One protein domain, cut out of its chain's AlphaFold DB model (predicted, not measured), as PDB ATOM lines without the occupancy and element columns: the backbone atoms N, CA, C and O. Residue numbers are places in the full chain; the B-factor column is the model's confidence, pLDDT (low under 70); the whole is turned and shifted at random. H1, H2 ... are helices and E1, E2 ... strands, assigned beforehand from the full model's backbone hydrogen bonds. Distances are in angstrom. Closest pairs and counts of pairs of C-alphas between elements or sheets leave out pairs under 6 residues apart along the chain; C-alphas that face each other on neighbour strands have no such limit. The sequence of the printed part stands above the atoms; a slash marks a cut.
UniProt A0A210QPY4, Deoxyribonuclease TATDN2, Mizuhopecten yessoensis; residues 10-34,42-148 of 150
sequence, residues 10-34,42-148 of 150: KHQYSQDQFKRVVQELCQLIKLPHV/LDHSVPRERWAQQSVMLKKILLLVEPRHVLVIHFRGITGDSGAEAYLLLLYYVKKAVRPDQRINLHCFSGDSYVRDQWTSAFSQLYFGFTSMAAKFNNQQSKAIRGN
ATOM      1  N   LYS A  10     249.447 214.238 229.153       94.56
ATOM      2  CA  LYS A  10     249.187 215.618 228.708       94.56
ATOM      3  C   LYS A  10     249.417 215.833 227.211       94.56
ATOM      4  O   LYS A  10     248.909 216.822 226.678       94.56
ATOM      5  N   HIS A  11     250.175 214.960 226.545       92.94
ATOM      6  CA  HIS A  11     250.411 215.088 225.112       92.94
ATOM      7  C   HIS A  11     249.141 214.782 224.322       92.94
ATOM      8  O   HIS A  11     248.406 213.845 224.624       92.94
ATOM      9  N   GLN A  12     248.909 215.593 223.294       91.94
ATOM     10  CA  GLN A  12     247.818 215.419 222.352       91.94
ATOM     11  C   GLN A  12     248.404 215.135 220.974       91.94
ATOM     12  O   GLN A  12     249.311 215.834 220.524       91.94
ATOM     13  N   TYR A  13     247.860 214.123 220.315       92.94
ATOM     14  CA  TYR A  13     248.298 213.664 219.006       92.94
ATOM     15  C   TYR A  13     247.168 213.812 217.990       92.94
ATOM     16  O   TYR A  13     246.002 213.548 218.302       92.94
ATOM     17  N   SER A  14     247.505 214.178 216.754       93.94
ATOM     18  CA  SER A  14     246.625 213.904 215.616       93.94
ATOM     19  C   SER A  14     246.490 212.389 215.402       93.94
ATOM     20  O   SER A  14     247.252 211.605 215.970       93.94
ATOM     21  N   GLN A  15     245.541 211.948 214.573       88.94
ATOM     22  CA  GLN A  15     245.361 210.515 214.293       88.94
ATOM     23  C   GLN A  15     246.623 209.869 213.695       88.94
ATOM     24  O   GLN A  15     247.044 208.799 214.140       88.94
ATOM     25  N   ASP A  16     247.280 210.551 212.752       92.06
ATOM     26  CA  ASP A  16     248.501 210.044 212.117       92.06
ATOM     27  C   ASP A  16     249.670 209.978 213.103       92.06
ATOM     28  O   ASP A  16     250.380 208.970 213.179       92.06
ATOM     29  N   GLN A  17     249.831 211.022 213.924       95.69
ATOM     30  CA  GLN A  17     250.841 211.044 214.983       95.69
ATOM     31  C   GLN A  17     250.594 209.937 216.005       95.69
ATOM     32  O   GLN A  17     251.535 209.261 216.411       95.69
ATOM     33  N   PHE A  18     249.338 209.710 216.388       94.62
ATOM     34  CA  PHE A  18     248.970 208.698 217.371       94.62
ATOM     35  C   PHE A  18     249.420 207.305 216.924       94.62
ATOM     36  O   PHE A  18     250.072 206.584 217.681       94.62
ATOM     37  N   LYS A  19     249.111 206.927 215.677       93.69
ATOM     38  CA  LYS A  19     249.510 205.625 215.124       93.69
ATOM     39  C   LYS A  19     251.029 205.481 215.088       93.69
ATOM     40  O   LYS A  19     251.545 204.448 215.518       93.69
ATOM     41  N   ARG A  20     251.725 206.516 214.616       96.25
ATOM     42  CA  ARG A  20     253.187 206.536 214.525       96.25
ATOM     43  C   ARG A  20     253.846 206.379 215.897       96.25
ATOM     44  O   ARG A  20     254.703 205.522 216.061       96.25
ATOM     45  N   VAL A  21     253.395 207.141 216.890       96.12
ATOM     46  CA  VAL A  21     253.937 207.111 218.256       96.12
ATOM     47  C   VAL A  21     253.760 205.736 218.898       96.12
ATOM     48  O   VAL A  21     254.696 205.215 219.496       96.12
ATOM     49  N   VAL A  22     252.594 205.102 218.735       95.06
ATOM     50  CA  VAL A  22     252.368 203.739 219.251       95.06
ATOM     51  C   VAL A  22     253.303 202.725 218.583       95.06
ATOM     52  O   VAL A  22     253.816 201.827 219.253       95.06
ATOM     53  N   GLN A  23     253.539 202.854 217.275       95.69
ATOM     54  CA  GLN A  23     254.466 201.981 216.550       95.69
ATOM     55  C   GLN A  23     255.913 202.174 217.015       95.69
ATOM     56  O   GLN A  23     256.596 201.184 217.270       95.69
ATOM     57  N   GLU A  24     256.364 203.419 217.166       96.56
ATOM     58  CA  GLU A  24     257.711 203.740 217.650       96.56
ATOM     59  C   GLU A  24     257.921 203.235 219.086       96.56
ATOM     60  O   GLU A  24     258.902 202.543 219.352       96.56
ATOM     61  N   LEU A  25     256.958 203.459 219.987       96.00
ATOM     62  CA  LEU A  25     256.997 202.917 221.350       96.00
ATOM     63  C   LEU A  25     257.093 201.389 221.375       96.00
ATOM     64  O   LEU A  25     257.861 200.838 222.160       96.00
ATOM     65  N   CYS A  26     256.351 200.694 220.509       95.88
ATOM     66  CA  CYS A  26     256.412 199.235 220.405       95.88
ATOM     67  C   CYS A  26     257.813 198.730 220.033       95.88
ATOM     68  O   CYS A  26     258.225 197.673 220.509       95.88
ATOM     69  N   GLN A  27     258.562 199.479 219.219       96.88
ATOM     70  CA  GLN A  27     259.950 199.136 218.904       96.88
ATOM     71  C   GLN A  27     260.887 199.453 220.070       96.88
ATOM     72  O   GLN A  27     261.727 198.628 220.417       96.88
ATOM     73  N   LEU A  28     260.715 200.613 220.710       96.81
ATOM     74  CA  LEU A  28     261.567 201.044 221.819       96.81
ATOM     75  C   LEU A  28     261.456 200.117 223.035       96.81
ATOM     76  O   LEU A  28     262.478 199.717 223.578       96.81
ATOM     77  N   ILE A  29     260.243 199.722 223.435       96.31
ATOM     78  CA  ILE A  29     260.012 198.879 224.627       96.31
ATOM     79  C   ILE A  29     260.708 197.510 224.516       96.31
ATOM     80  O   ILE A  29     261.139 196.928 225.510       96.31
ATOM     81  N   LYS A  30     260.889 197.002 223.295       94.62
ATOM     82  CA  LYS A  30     261.579 195.726 223.052       94.62
ATOM     83  C   LYS A  30     263.092 195.812 223.227       94.62
ATOM     84  O   LYS A  30     263.755 194.778 223.258       94.62
ATOM     85  N   LEU A  31     263.658 197.016 223.317       96.31
ATOM     86  CA  LEU A  31     265.095 197.175 223.470       96.31
ATOM     87  C   LEU A  31     265.537 196.685 224.861       96.31
ATOM     88  O   LEU A  31     264.882 196.971 225.868       96.31
ATOM     89  N   PRO A  32     266.677 195.979 224.956       94.19
ATOM     90  CA  PRO A  32     267.119 195.364 226.210       94.19
ATOM     91  C   PRO A  32     267.482 196.389 227.293       94.19
ATOM     92  O   PRO A  32     267.441 196.066 228.472       94.19
ATOM     93  N   HIS A  33     267.815 197.625 226.909       95.62
ATOM     94  CA  HIS A  33     268.132 198.710 227.842       95.62
ATOM     95  C   HIS A  33     266.894 199.464 228.347       95.62
ATOM     96  O   HIS A  33     267.028 200.346 229.195       95.62
ATOM     97  N   VAL A  34     265.698 199.155 227.837       97.31
ATOM     98  CA  VAL A  34     264.454 199.707 228.375       97.31
ATOM     99  C   VAL A  34     264.032 198.863 229.571       97.31
ATOM    100  O   VAL A  34     263.497 197.765 229.427       97.31
ATOM    101  N   LEU A  42     246.891 208.735 233.279       96.19
ATOM    102  CA  LEU A  42     245.738 209.621 233.076       96.19
ATOM    103  C   LEU A  42     245.995 210.985 233.713       96.19
ATOM    104  O   LEU A  42     246.462 211.071 234.839       96.19
ATOM    105  N   ASP A  43     245.669 212.067 233.024       95.31
ATOM    106  CA  ASP A  43     245.770 213.414 233.575       95.31
ATOM    107  C   ASP A  43     244.491 214.182 233.273       95.31
ATOM    108  O   ASP A  43     244.317 214.732 232.187       95.31
ATOM    109  N   HIS A  44     243.591 214.193 234.249       94.69
ATOM    110  CA  HIS A  44     242.290 214.844 234.183       94.69
ATOM    111  C   HIS A  44     242.342 216.319 234.621       94.69
ATOM    112  O   HIS A  44     241.300 216.966 234.728       94.69
ATOM    113  N   SER A  45     243.541 216.894 234.804       92.56
ATOM    114  CA  SER A  45     243.696 218.348 234.976       92.56
ATOM    115  C   SER A  45     243.606 219.120 233.654       92.56
ATOM    116  O   SER A  45     243.524 220.348 233.657       92.56
ATOM    117  N   VAL A  46     243.624 218.414 232.518       93.88
ATOM    118  CA  VAL A  46     243.451 218.980 231.170       93.88
ATOM    119  C   VAL A  46     241.981 218.894 230.712       93.88
ATOM    120  O   VAL A  46     241.205 218.147 231.314       93.88
ATOM    121  N   PRO A  47     241.586 219.593 229.626       94.50
ATOM    122  CA  PRO A  47     240.218 219.544 229.101       94.50
ATOM    123  C   PRO A  47     239.716 218.121 228.797       94.50
ATOM    124  O   PRO A  47     240.482 217.263 228.339       94.50
ATOM    125  N   ARG A  48     238.420 217.876 229.042       93.62
ATOM    126  CA  ARG A  48     237.784 216.542 228.999       93.62
ATOM    127  C   ARG A  48     237.875 215.864 227.637       93.62
ATOM    128  O   ARG A  48     237.948 214.640 227.556       93.62
ATOM    129  N   GLU A  49     237.939 216.644 226.565       94.19
ATOM    130  CA  GLU A  49     238.027 216.164 225.183       94.19
ATOM    131  C   GLU A  49     239.319 215.366 224.945       94.19
ATOM    132  O   GLU A  49     239.399 214.554 224.022       94.19
ATOM    133  N   ARG A  50     240.340 215.560 225.794       93.81
ATOM    134  CA  ARG A  50     241.622 214.848 225.706       93.81
ATOM    135  C   ARG A  50     241.622 213.509 226.445       93.81
ATOM    136  O   ARG A  50     242.439 212.648 226.121       93.81
ATOM    137  N   TRP A  51     240.714 213.293 227.398       95.19
ATOM    138  CA  TRP A  51     240.741 212.119 228.287       95.19
ATOM    139  C   TRP A  51     240.544 210.802 227.525       95.19
ATOM    140  O   TRP A  51     241.168 209.784 227.835       95.19
ATOM    141  N   ALA A  52     239.727 210.824 226.467       95.56
ATOM    142  CA  ALA A  52     239.505 209.658 225.616       95.56
ATOM    143  C   ALA A  52     240.810 209.185 224.952       95.56
ATOM    144  O   ALA A  52     241.125 207.993 224.984       95.56
ATOM    145  N   GLN A  53     241.609 210.111 224.410       95.62
ATOM    146  CA  GLN A  53     242.890 209.770 223.792       95.62
ATOM    147  C   GLN A  53     243.885 209.217 224.820       95.62
ATOM    148  O   GLN A  53     244.564 208.236 224.520       95.62
ATOM    149  N   GLN A  54     243.921 209.777 226.035       96.69
ATOM    150  CA  GLN A  54     244.755 209.266 227.131       96.69
ATOM    151  C   GLN A  54     244.420 207.808 227.457       96.69
ATOM    152  O   GLN A  54     245.304 206.955 227.478       96.69
ATOM    153  N   SER A  55     243.130 207.496 227.616       96.75
ATOM    154  CA  SER A  55     242.662 206.135 227.898       96.75
ATOM    155  C   SER A  55     243.013 205.147 226.783       96.75
ATOM    156  O   SER A  55     243.405 204.013 227.061       96.75
ATOM    157  N   VAL A  56     242.875 205.550 225.517       96.69
ATOM    158  CA  VAL A  56     243.214 204.690 224.370       96.69
ATOM    159  C   VAL A  56     244.726 204.480 224.269       96.69
ATOM    160  O   VAL A  56     245.158 203.348 224.042       96.69
ATOM    161  N   MET A  57     245.528 205.531 224.467       96.94
ATOM    162  CA  MET A  57     246.992 205.441 224.480       96.94
ATOM    163  C   MET A  57     247.465 204.514 225.600       96.94
ATOM    164  O   MET A  57     248.189 203.557 225.340       96.94
ATOM    165  N   LEU A  58     246.983 204.735 226.825       97.38
ATOM    166  CA  LEU A  58     247.317 203.928 227.994       97.38
ATOM    167  C   LEU A  58     247.029 202.443 227.752       97.38
ATOM    168  O   LEU A  58     247.916 201.615 227.933       97.38
ATOM    169  N   LYS A  59     245.823 202.099 227.283       97.31
ATOM    170  CA  LYS A  59     245.459 200.705 226.975       97.31
ATOM    171  C   LYS A  59     246.399 200.078 225.954       97.31
ATOM    172  O   LYS A  59     246.782 198.928 226.119       97.31
ATOM    173  N   LYS A  60     246.772 200.818 224.905       96.88
ATOM    174  CA  LYS A  60     247.696 200.320 223.877       96.88
ATOM    175  C   LYS A  60     249.098 200.098 224.433       96.88
ATOM    176  O   LYS A  60     249.689 199.077 224.110       96.88
ATOM    177  N   ILE A  61     249.606 201.009 225.264       96.88
ATOM    178  CA  ILE A  61     250.941 200.874 225.860       96.88
ATOM    179  C   ILE A  61     250.973 199.736 226.882       96.88
ATOM    180  O   ILE A  61     251.920 198.959 226.878       96.88
ATOM    181  N   LEU A  62     249.933 199.580 227.705       97.38
ATOM    182  CA  LEU A  62     249.865 198.514 228.708       97.38
ATOM    183  C   LEU A  62     249.960 197.104 228.097       97.38
ATOM    184  O   LEU A  62     250.509 196.213 228.731       97.38
ATOM    185  N   LEU A  63     249.493 196.907 226.859       96.19
ATOM    186  CA  LEU A  63     249.634 195.632 226.137       96.19
ATOM    187  C   LEU A  63     251.079 195.311 225.721       96.19
ATOM    188  O   LEU A  63     251.362 194.183 225.333       96.19
ATOM    189  N   LEU A  64     251.978 196.296 225.757       95.62
ATOM    190  CA  LEU A  64     253.390 196.147 225.394       95.62
ATOM    191  C   LEU A  64     254.269 195.831 226.612       95.62
ATOM    192  O   LEU A  64     255.467 195.602 226.467       95.62
ATOM    193  N   VAL A  65     253.699 195.863 227.818       96.44
ATOM    194  CA  VAL A  65     254.443 195.757 229.071       96.44
ATOM    195  C   VAL A  65     254.723 194.294 229.385       96.44
ATOM    196  O   VAL A  65     253.821 193.500 229.628       96.44
ATOM    197  N   GLU A  66     256.004 193.952 229.418       95.94
ATOM    198  CA  GLU A  66     256.493 192.650 229.885       95.94
ATOM    199  C   GLU A  66     256.848 192.676 231.386       95.94
ATOM    200  O   GLU A  66     257.233 193.737 231.886       95.94
ATOM    201  N   PRO A  67     256.858 191.517 232.083       95.75
ATOM    202  CA  PRO A  67     257.166 191.429 233.517       95.75
ATOM    203  C   PRO A  67     258.506 192.047 233.942       95.75
ATOM    204  O   PRO A  67     258.654 192.489 235.080       95.75
ATOM    205  N   ARG A  68     259.493 192.097 233.034       95.69
ATOM    206  CA  ARG A  68     260.797 192.720 233.309       95.69
ATOM    207  C   ARG A  68     260.713 194.233 233.492       95.69
ATOM    208  O   ARG A  68     261.565 194.790 234.176       95.69
ATOM    209  N   HIS A  69     259.718 194.899 232.914       97.38
ATOM    210  CA  HIS A  69     259.629 196.351 232.976       97.38
ATOM    211  C   HIS A  69     259.181 196.826 234.357       97.38
ATOM    212  O   HIS A  69     258.443 196.141 235.056       97.38
ATOM    213  N   VAL A  70     259.582 198.030 234.740       97.75
ATOM    214  CA  VAL A  70     258.927 198.803 235.798       97.75
ATOM    215  C   VAL A  70     257.899 199.724 235.148       97.75
ATOM    216  O   VAL A  70     258.225 200.485 234.241       97.75
ATOM    217  N   LEU A  71     256.651 199.675 235.605       97.94
ATOM    218  CA  LEU A  71     255.623 200.616 235.174       97.94
ATOM    219  C   LEU A  71     255.754 201.920 235.948       97.94
ATOM    220  O   LEU A  71     255.570 201.919 237.162       97.94
ATOM    221  N   VAL A  72     256.021 203.031 235.265       97.62
ATOM    222  CA  VAL A  72     256.016 204.362 235.885       97.62
ATOM    223  C   VAL A  72     254.729 205.071 235.496       97.62
ATOM    224  O   VAL A  72     254.536 205.489 234.351       97.62
ATOM    225  N   ILE A  73     253.824 205.158 236.467       96.62
ATOM    226  CA  ILE A  73     252.448 205.583 236.259       96.62
ATOM    227  C   ILE A  73     252.255 207.002 236.782       96.62
ATOM    228  O   ILE A  73     252.394 207.258 237.977       96.62
ATOM    229  N   HIS A  74     251.874 207.902 235.883       95.12
ATOM    230  CA  HIS A  74     251.400 209.243 236.191       95.12
ATOM    231  C   HIS A  74     249.888 209.244 236.395       95.12
ATOM    232  O   HIS A  74     249.135 208.635 235.633       95.12
ATOM    233  N   PHE A  75     249.426 210.014 237.370       91.12
ATOM    234  CA  PHE A  75     248.015 210.359 237.482       91.12
ATOM    235  C   PHE A  75     247.839 211.814 237.892       91.12
ATOM    236  O   PHE A  75     248.630 212.395 238.641       91.12
ATOM    237  N   ARG A  76     246.729 212.394 237.454       91.69
ATOM    238  CA  ARG A  76     246.216 213.642 238.004       91.69
ATOM    239  C   ARG A  76     244.698 213.636 237.915       91.69
ATOM    240  O   ARG A  76     244.152 213.350 236.855       91.69
ATOM    241  N   GLY A  77     244.045 213.946 239.030       90.25
ATOM    242  CA  GLY A  77     242.602 214.159 239.099       90.25
ATOM    243  C   GLY A  77     242.145 215.461 238.451       90.25
ATOM    244  O   GLY A  77     242.954 216.220 237.910       90.25
ATOM    245  N   ILE A  78     240.849 215.739 238.571       90.00
ATOM    246  CA  ILE A  78     240.292 217.043 238.215       90.00
ATOM    247  C   ILE A  78     240.841 218.070 239.210       90.00
ATOM    248  O   ILE A  78     240.912 217.829 240.414       90.00
ATOM    249  N   THR A  79     241.246 219.240 238.718       83.88
ATOM    250  CA  THR A  79     241.747 220.307 239.591       83.88
ATOM    251  C   THR A  79     240.701 220.671 240.647       83.88
ATOM    252  O   THR A  79     239.600 221.096 240.309       83.88
ATOM    253  N   GLY A  80     241.065 220.528 241.923       78.31
ATOM    254  CA  GLY A  80     240.189 220.827 243.058       78.31
ATOM    255  C   GLY A  80     239.396 219.635 243.602       78.31
ATOM    256  O   GLY A  80     238.713 219.812 244.608       78.31
ATOM    257  N   ASP A  81     239.501 218.441 243.005       80.94
ATOM    258  CA  ASP A  81     238.916 217.207 243.550       80.94
ATOM    259  C   ASP A  81     239.972 216.278 244.191       80.94
ATOM    260  O   ASP A  81     241.167 216.585 244.233       80.94
ATOM    261  N   SER A  82     239.529 215.146 244.751       76.81
ATOM    262  CA  SER A  82     240.404 214.153 245.400       76.81
ATOM    263  C   SER A  82     241.244 213.315 244.423       76.81
ATOM    264  O   SER A  82     242.136 212.574 244.837       76.81
ATOM    265  N   GLY A  83     240.946 213.384 243.130       83.62
ATOM    266  CA  GLY A  83     241.500 212.578 242.049       83.62
ATOM    267  C   GLY A  83     241.061 211.123 242.041       83.62
ATOM    268  O   GLY A  83     241.567 210.352 241.224       83.62
ATOM    269  N   ALA A  84     240.136 210.735 242.924       85.44
ATOM    270  CA  ALA A  84     239.728 209.347 243.116       85.44
ATOM    271  C   ALA A  84     239.230 208.682 241.821       85.44
ATOM    272  O   ALA A  84     239.542 207.520 241.579       85.44
ATOM    273  N   GLU A  85     238.517 209.414 240.960       90.62
ATOM    274  CA  GLU A  85     238.043 208.890 239.672       90.62
ATOM    275  C   GLU A  85     239.213 208.453 238.776       90.62
ATOM    276  O   GLU A  85     239.279 207.285 238.387       90.62
ATOM    277  N   ALA A  86     240.188 209.338 238.546       90.94
ATOM    278  CA  ALA A  86     241.371 209.027 237.750       90.94
ATOM    279  C   ALA A  86     242.170 207.860 238.357       90.94
ATOM    280  O   ALA A  86     242.632 206.981 237.629       90.94
ATOM    281  N   TYR A  87     242.288 207.804 239.690       90.88
ATOM    282  CA  TYR A  87     242.966 206.709 240.390       90.88
ATOM    283  C   TYR A  87     242.304 205.351 240.176       90.88
ATOM    284  O   TYR A  87     242.996 204.369 239.899       90.88
ATOM    285  N   LEU A  88     240.983 205.275 240.330       92.81
ATOM    286  CA  LEU A  88     240.244 204.019 240.229       92.81
ATOM    287  C   LEU A  88     240.125 203.552 238.776       92.81
ATOM    288  O   LEU A  88     240.246 202.355 238.506       92.81
ATOM    289  N   LEU A  89     239.955 204.481 237.832       95.31
ATOM    290  CA  LEU A  89     239.948 204.165 236.407       95.31
ATOM    291  C   LEU A  89     241.308 203.621 235.950       95.31
ATOM    292  O   LEU A  89     241.379 202.615 235.238       95.31
ATOM    293  N   LEU A  90     242.392 204.251 236.400       96.06
ATOM    294  CA  LEU A  90     243.751 203.796 236.135       96.06
ATOM    295  C   LEU A  90     244.010 202.418 236.750       96.06
ATOM    296  O   LEU A  90     244.478 201.523 236.047       96.06
ATOM    297  N   LEU A  91     243.631 202.213 238.016       97.06
ATOM    298  CA  LEU A  91     243.731 200.917 238.690       97.06
ATOM    299  C   LEU A  91     243.007 199.820 237.901       97.06
ATOM    300  O   LEU A  91     243.556 198.739 237.690       97.06
ATOM    301  N   TYR A  92     241.796 200.101 237.421       97.75
ATOM    302  CA  TYR A  92     241.026 199.172 236.598       97.75
ATOM    303  C   TYR A  92     241.762 198.779 235.310       97.75
ATOM    304  O   TYR A  92     241.819 197.593 234.980       97.75
ATOM    305  N   TYR A  93     242.351 199.738 234.588       97.88
ATOM    306  CA  TYR A  93     243.099 199.430 233.365       97.88
ATOM    307  C   TYR A  93     244.367 198.628 233.638       97.88
ATOM    308  O   TYR A  93     244.636 197.664 232.923       97.88
ATOM    309  N   VAL A  94     245.112 198.980 234.684       97.44
ATOM    310  CA  VAL A  94     246.359 198.290 235.033       97.44
ATOM    311  C   VAL A  94     246.062 196.858 235.489       97.44
ATOM    312  O   VAL A  94     246.645 195.926 234.943       97.44
ATOM    313  N   LYS A  95     245.072 196.642 236.370       97.62
ATOM    314  CA  LYS A  95     244.654 195.293 236.816       97.62
ATOM    315  C   LYS A  95     244.246 194.367 235.673       97.62
ATOM    316  O   LYS A  95     244.368 193.154 235.795       97.62
ATOM    317  N   LYS A  96     243.710 194.925 234.586       97.12
ATOM    318  CA  LYS A  96     243.315 194.151 233.404       97.12
ATOM    319  C   LYS A  96     244.482 193.773 232.503       97.12
ATOM    320  O   LYS A  96     244.338 192.833 231.730       97.12
ATOM    321  N   ALA A  97     245.577 194.523 232.553       97.12
ATOM    322  CA  ALA A  97     246.666 194.385 231.597       97.12
ATOM    323  C   ALA A  97     247.890 193.666 232.165       97.12
ATOM    324  O   ALA A  97     248.582 192.985 231.414       97.12
ATOM    325  N   VAL A  98     248.163 193.805 233.464       97.19
ATOM    326  CA  VAL A  98     249.374 193.259 234.088       97.19
ATOM    327  C   VAL A  98     249.062 192.411 235.313       97.19
ATOM    328  O   VAL A  98     247.977 192.472 235.893       97.19
ATOM    329  N   ARG A  99     250.035 191.588 235.699       96.94
ATOM    330  CA  ARG A  99     249.920 190.667 236.829       96.94
ATOM    331  C   ARG A  99     250.055 191.401 238.177       96.94
ATOM    332  O   ARG A  99     250.696 192.450 238.223       96.94
ATOM    333  N   PRO A 100     249.529 190.842 239.283       97.44
ATOM    334  CA  PRO A 100     249.664 191.431 240.623       97.44
ATOM    335  C   PRO A 100     251.109 191.624 241.115       97.44
ATOM    336  O   PRO A 100     251.358 192.458 241.981       97.44
ATOM    337  N   ASP A 101     252.068 190.868 240.577       97.06
ATOM    338  CA  ASP A 101     253.499 190.952 240.893       97.06
ATOM    339  C   ASP A 101     254.278 191.925 239.988       97.06
ATOM    340  O   ASP A 101     255.494 192.057 240.127       97.06
ATOM    341  N   GLN A 102     253.598 192.632 239.078       98.12
ATOM    342  CA  GLN A 102     254.202 193.666 238.239       98.12
ATOM    343  C   GLN A 102     254.785 194.798 239.096       98.12
ATOM    344  O   GLN A 102     254.089 195.385 239.924       98.12
ATOM    345  N   ARG A 103     256.046 195.169 238.837       97.81
ATOM    346  CA  ARG A 103     256.675 196.346 239.455       97.81
ATOM    347  C   ARG A 103     255.998 197.617 238.972       97.81
ATOM    348  O   ARG A 103     256.033 197.904 237.772       97.81
ATOM    349  N   ILE A 104     255.412 198.374 239.895       97.75
ATOM    350  CA  ILE A 104     254.690 199.615 239.611       97.75
ATOM    351  C   ILE A 104     255.206 200.725 240.521       97.75
ATOM    352  O   ILE A 104     255.191 200.603 241.741       97.75
ATOM    353  N   ASN A 105     255.606 201.837 239.918       96.94
ATOM    354  CA  ASN A 105     255.893 203.095 240.583       96.94
ATOM    355  C   ASN A 105     254.772 204.096 240.278       96.94
ATOM    356  O   ASN A 105     254.614 204.541 239.140       96.94
ATOM    357  N   LEU A 106     254.006 204.460 241.303       94.38
ATOM    358  CA  LEU A 106     253.017 205.530 241.253       94.38
ATOM    359  C   LEU A 106     253.729 206.873 241.424       94.38
ATOM    360  O   LEU A 106     253.943 207.340 242.544       94.38
ATOM    361  N   HIS A 107     254.105 207.488 240.305       90.88
ATOM    362  CA  HIS A 107     254.805 208.765 240.284       90.88
ATOM    363  C   HIS A 107     253.927 209.887 240.860       90.88
ATOM    364  O   HIS A 107     252.766 210.037 240.485       90.88
ATOM    365  N   CYS A 108     254.504 210.718 241.735       88.81
ATOM    366  CA  CYS A 108     253.858 211.908 242.305       88.81
ATOM    367  C   CYS A 108     252.501 211.613 242.982       88.81
ATOM    368  O   CYS A 108     251.508 212.315 242.768       88.81
ATOM    369  N   PHE A 109     252.461 210.573 243.821       88.50
ATOM    370  CA  PHE A 109     251.281 210.149 244.575       88.50
ATOM    371  C   PHE A 109     250.728 211.238 245.479       88.50
ATOM    372  O   PHE A 109     251.377 211.657 246.429       88.50
ATOM    373  N   SER A 110     249.488 211.639 245.192       86.94
ATOM    374  CA  SER A 110     248.691 212.611 245.940       86.94
ATOM    375  C   SER A 110     247.323 212.054 246.358       86.94
ATOM    376  O   SER A 110     246.388 212.825 246.573       86.94
ATOM    377  N   GLY A 111     247.177 210.729 246.414       85.44
ATOM    378  CA  GLY A 111     245.933 210.053 246.767       85.44
ATOM    379  C   GLY A 111     245.735 210.005 248.277       85.44
ATOM    380  O   GLY A 111     246.663 210.235 249.055       85.44
ATOM    381  N   ASP A 112     244.510 209.714 248.698       87.56
ATOM    382  CA  ASP A 112     244.195 209.475 250.103       87.56
ATOM    383  C   ASP A 112     244.462 208.012 250.511       87.56
ATOM    384  O   ASP A 112     244.960 207.190 249.734       87.56
ATOM    385  N   SER A 113     244.149 207.686 251.768       88.25
ATOM    386  CA  SER A 113     244.301 206.326 252.295       88.25
ATOM    387  C   SER A 113     243.442 205.307 251.548       88.25
ATOM    388  O   SER A 113     243.905 204.195 251.335       88.25
ATOM    389  N   TYR A 114     242.240 205.684 251.099       89.38
ATOM    390  CA  TYR A 114     241.373 204.776 250.354       89.38
ATOM    391  C   TYR A 114     242.019 204.377 249.026       89.38
ATOM    392  O   TYR A 114     242.136 203.190 248.729       89.38
ATOM    393  N   VAL A 115     242.507 205.352 248.256       90.88
ATOM    394  CA  VAL A 115     243.236 205.090 247.011       90.88
ATOM    395  C   VAL A 115     244.448 204.204 247.279       90.88
ATOM    396  O   VAL A 115     244.623 203.199 246.592       90.88
ATOM    397  N   ARG A 116     245.270 204.543 248.278       91.25
ATOM    398  CA  ARG A 116     246.440 203.733 248.644       91.25
ATOM    399  C   ARG A 116     246.039 202.277 248.881       91.25
ATOM    400  O   ARG A 116     246.615 201.397 248.249       91.25
ATOM    401  N   ASP A 117     245.036 202.047 249.723       92.69
ATOM    402  CA  ASP A 117     244.611 200.706 250.134       92.69
ATOM    403  C   ASP A 117     244.102 199.878 248.944       92.69
ATOM    404  O   ASP A 117     244.389 198.683 248.847       92.69
ATOM    405  N   GLN A 118     243.404 200.506 247.991       95.00
ATOM    406  CA  GLN A 118     242.975 199.838 246.758       95.00
ATOM    407  C   GLN A 118     244.160 199.378 245.899       95.00
ATOM    408  O   GLN A 118     244.141 198.271 245.355       95.00
ATOM    409  N   TRP A 119     245.196 200.210 245.778       95.25
ATOM    410  CA  TRP A 119     246.383 199.883 244.992       95.25
ATOM    411  C   TRP A 119     247.269 198.839 245.684       95.25
ATOM    412  O   TRP A 119     247.682 197.882 245.029       95.25
ATOM    413  N   THR A 120     247.510 198.956 246.994       94.88
ATOM    414  CA  THR A 120     248.303 197.971 247.759       94.88
ATOM    415  C   THR A 120     247.621 196.611 247.836       94.88
ATOM    416  O   THR A 120     248.293 195.587 247.878       94.88
ATOM    417  N   SER A 121     246.286 196.575 247.819       96.00
ATOM    418  CA  SER A 121     245.532 195.314 247.765       96.00
ATOM    419  C   SER A 121     245.593 194.645 246.387       96.00
ATOM    420  O   SER A 121     245.321 193.453 246.267       96.00
ATOM    421  N   ALA A 122     245.904 195.405 245.333       96.75
ATOM    422  CA  ALA A 122     245.937 194.910 243.961       96.75
ATOM    423  C   ALA A 122     247.331 194.461 243.504       96.75
ATOM    424  O   ALA A 122     247.416 193.553 242.677       96.75
ATOM    425  N   PHE A 123     248.398 195.084 244.016       97.25
ATOM    426  CA  PHE A 123     249.768 194.840 243.565       97.25
ATOM    427  C   PHE A 123     250.739 194.687 244.732       97.25
ATOM    428  O   PHE A 123     250.777 195.524 245.630       97.25
ATOM    429  N   SER A 124     251.561 193.636 244.686       95.44
ATOM    430  CA  SER A 124     252.538 193.328 245.738       95.44
ATOM    431  C   SER A 124     253.872 194.059 245.568       95.44
ATOM    432  O   SER A 124     254.604 194.215 246.540       95.44
ATOM    433  N   GLN A 125     254.191 194.525 244.355       96.44
ATOM    434  CA  GLN A 125     255.420 195.268 244.040       96.44
ATOM    435  C   GLN A 125     255.115 196.730 243.689       96.44
ATOM    436  O   GLN A 125     255.430 197.213 242.597       96.44
ATOM    437  N   LEU A 126     254.457 197.418 244.622       95.75
ATOM    438  CA  LEU A 126     253.991 198.790 244.465       95.75
ATOM    439  C   LEU A 126     254.876 199.780 245.229       95.75
ATOM    440  O   LEU A 126     255.114 199.617 246.423       95.75
ATOM    441  N   TYR A 127     255.282 200.848 244.551       94.81
ATOM    442  CA  TYR A 127     256.074 201.938 245.107       94.81
ATOM    443  C   TYR A 127     255.329 203.260 244.922       94.81
ATOM    444  O   TYR A 127     254.763 203.520 243.858       94.81
ATOM    445  N   PHE A 128     255.336 204.105 245.951       92.81
ATOM    446  CA  PHE A 128     254.705 205.424 245.921       92.81
ATOM    447  C   PHE A 128     255.778 206.508 245.820       92.81
ATOM    448  O   PHE A 128     256.566 206.706 246.744       92.81
ATOM    449  N   GLY A 129     255.813 207.218 244.694       91.06
ATOM    450  CA  GLY A 129     256.719 208.339 244.483       91.06
ATOM    451  C   GLY A 129     256.147 209.627 245.064       91.06
ATOM    452  O   GLY A 129     255.043 210.034 244.709       91.06
ATOM    453  N   PHE A 130     256.916 210.316 245.903       88.25
ATOM    454  CA  PHE A 130     256.537 211.606 246.484       88.25
ATOM    455  C   PHE A 130     257.422 212.727 245.947       88.25
ATOM    456  O   PHE A 130     258.613 212.541 245.715       88.25
ATOM    457  N   THR A 131     256.835 213.904 245.749       86.94
ATOM    458  CA  THR A 131     257.541 215.114 245.300       86.94
ATOM    459  C   THR A 131     257.344 216.238 246.314       86.94
ATOM    460  O   THR A 131     256.658 216.065 247.323       86.94
ATOM    461  N   SER A 132     257.877 217.431 246.033       85.88
ATOM    462  CA  SER A 132     257.644 218.630 246.851       85.88
ATOM    463  C   SER A 132     256.158 218.985 247.022       85.88
ATOM    464  O   SER A 132     255.804 219.695 247.962       85.88
ATOM    465  N   MET A 133     255.261 218.446 246.183       82.38
ATOM    466  CA  MET A 133     253.812 218.575 246.365       82.38
ATOM    467  C   MET A 133     253.310 217.982 247.688       82.38
ATOM    468  O   MET A 133     252.302 218.463 248.206       82.38
ATOM    469  N   ALA A 134     254.020 217.001 248.257       82.69
ATOM    470  CA  ALA A 134     253.686 216.395 249.546       82.69
ATOM    471  C   ALA A 134     253.616 217.419 250.690       82.69
ATOM    472  O   ALA A 134     252.851 217.235 251.634       82.69
ATOM    473  N   ALA A 135     254.330 218.545 250.576       83.06
ATOM    474  CA  ALA A 135     254.279 219.631 251.555       83.06
ATOM    475  C   ALA A 135     252.891 220.293 251.673       83.06
ATOM    476  O   ALA A 135     252.616 220.960 252.666       83.06
ATOM    477  N   LYS A 136     252.015 220.128 250.671       83.25
ATOM    478  CA  LYS A 136     250.659 220.706 250.638       83.25
ATOM    479  C   LYS A 136     249.563 219.687 250.956       83.25
ATOM    480  O   LYS A 136     248.391 219.959 250.708       83.25
ATOM    481  N   PHE A 137     249.925 218.498 251.432       83.44
ATOM    482  CA  PHE A 137     248.958 217.430 251.649       83.44
ATOM    483  C   PHE A 137     248.027 217.733 252.815       83.44
ATOM    484  O   PHE A 137     248.442 218.202 253.872       83.44
ATOM    485  N   ASN A 138     246.752 217.403 252.629       82.50
ATOM    486  CA  ASN A 138     245.780 217.437 253.710       82.50
ATOM    487  C   ASN A 138     246.019 216.274 254.701       82.50
ATOM    488  O   ASN A 138     246.882 215.411 254.505       82.50
ATOM    489  N   ASN A 139     245.232 216.222 255.778       82.56
ATOM    490  CA  ASN A 139     245.377 215.193 256.813       82.56
ATOM    491  C   ASN A 139     245.186 213.759 256.287       82.56
ATOM    492  O   ASN A 139     245.861 212.847 256.762       82.56
ATOM    493  N   GLN A 140     244.292 213.540 255.318       79.94
ATOM    494  CA  GLN A 140     244.050 212.210 254.743       79.94
ATOM    495  C   GLN A 140     245.220 211.758 253.861       79.94
ATOM    496  O   GLN A 140     245.725 210.649 254.026       79.94
ATOM    497  N   GLN A 141     245.721 212.637 252.997       81.62
ATOM    498  CA  GLN A 141     246.895 212.379 252.160       81.62
ATOM    499  C   GLN A 141     248.158 212.170 253.013       81.62
ATOM    500  O   GLN A 141     248.945 211.257 252.777       81.62
ATOM    501  N   SER A 142     248.316 212.951 254.084       81.12
ATOM    502  CA  SER A 142     249.417 212.788 255.042       81.12
ATOM    503  C   SER A 142     249.367 211.445 255.777       81.12
ATOM    504  O   SER A 142     250.413 210.856 256.056       81.12
ATOM    505  N   LYS A 143     248.170 210.938 256.101       80.69
ATOM    506  CA  LYS A 143     247.996 209.586 256.662       80.69
ATOM    507  C   LYS A 143     248.343 208.502 255.643       80.69
ATOM    508  O   LYS A 143     248.921 207.489 256.029       80.69
ATOM    509  N   ALA A 144     248.027 208.717 254.364       78.50
ATOM    510  CA  ALA A 144     248.386 207.789 253.295       78.50
ATOM    511  C   ALA A 144     249.909 207.591 253.216       78.50
ATOM    512  O   ALA A 144     250.348 206.444 253.245       78.50
ATOM    513  N   ILE A 145     250.694 208.683 253.244       78.88
ATOM    514  CA  ILE A 145     252.170 208.630 253.266       78.88
ATOM    515  C   ILE A 145     252.679 207.809 254.453       78.88
ATOM    516  O   ILE A 145     253.485 206.902 254.274       78.88
ATOM    517  N   ARG A 146     252.220 208.132 255.669       76.31
ATOM    518  CA  ARG A 146     252.745 207.529 256.908       76.31
ATOM    519  C   ARG A 146     252.482 206.032 257.031       76.31
ATOM    520  O   ARG A 146     253.149 205.378 257.820       76.31
ATOM    521  N   GLY A 147     251.492 205.508 256.313       68.94
ATOM    522  CA  GLY A 147     251.195 204.077 256.311       68.94
ATOM    523  C   GLY A 147     251.912 203.286 255.221       68.94
ATOM    524  O   GLY A 147     251.610 202.106 255.078       68.94
ATOM    525  N   ASN A 148     252.810 203.898 254.445       60.25
ATOM    526  CA  ASN A 148     253.641 203.148 253.509       60.25
ATOM    527  C   ASN A 148     254.812 202.505 254.266       60.25
ATOM    528  O   ASN A 148     255.518 203.224 254.979       60.25
TER     529      ASN A 148
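What this domain is: This is residues 10 to 34 and 42 to 148 of the 150 residues of the protein "Deoxyribonuclease TATDN2" of Mizuhopecten yessoensis (UniProt A0A210QPY4). A small, wholly parallel sheet of three strands stands beside a curved row of helices, H1, H2, H3, H4 and H6, each touching the next and running the same way as it. H3 packs over one face of the sheet, H4 only grazes it, H1 and H2 extend the row past edge strand E1, and H5 and H6 lie at the far end. The printed part has 132 residues, with six named helices and three named strands in the order H1 H2 E1 H3 E2 H4 E3 H5 H6; the sheet's order is E1 E2 E3, and the class is mostly helix. It is compact, with a radius of gyration of the C-alphas of 15.3 A and spans of 44 by 33 by 25 A.

Where its parts are: H1, residues 15 to 29, begins at C-alpha 15 (245.361, 210.515, 214.293) and is 21.4 A long. H2, 48 to 62, is 21.7 A; E1, 70 to 76, 19.7 A; H3, 84 to 97, 20.1 A. E2 is 104 to 107, H4 113 to 122, E3 126 to 128, H5 132 to 136, and H6 139 to 146, ending at C-alpha 146 (252.745, 207.529, 256.908).

How they stand to each other: H1 touches H2 at a shallow tilt of 31 degrees, closest at the C-alphas of Val 22 and Ile 61, 7.3 A. H2 touches H3 at 28 degrees, shallow, with Leu 62 and Ala 97 closest, their C-alphas 6.0 A apart. Across the parallel neighbours E1 and E2, N 105 and O 71 are within hydrogen-bond range at 2.8 A; across the parallel neighbours E2 and E3, N 127 and O 104 are, at 2.8 A. E1, H3, E2 and E2, H4, E3 are strand-helix-strand units, parallel neighbour strands with a helix between, both right-handed crossovers. H4 touches H6 at a steep 39 degrees. In H1, H3, H4 and H6 every O i to N i+4 pair is within hydrogen-bond range; in H2 9 of 11 are, in H5 0 of 1, with 2 of 2 O i to N i+3 pairs.

The domain as a whole: Residues 35 to 41 are not printed; C-alphas 34 and 42 are 21.7 A apart. Of the links printed whole, no link is long. Residues 147 to 148 have pLDDT under 70.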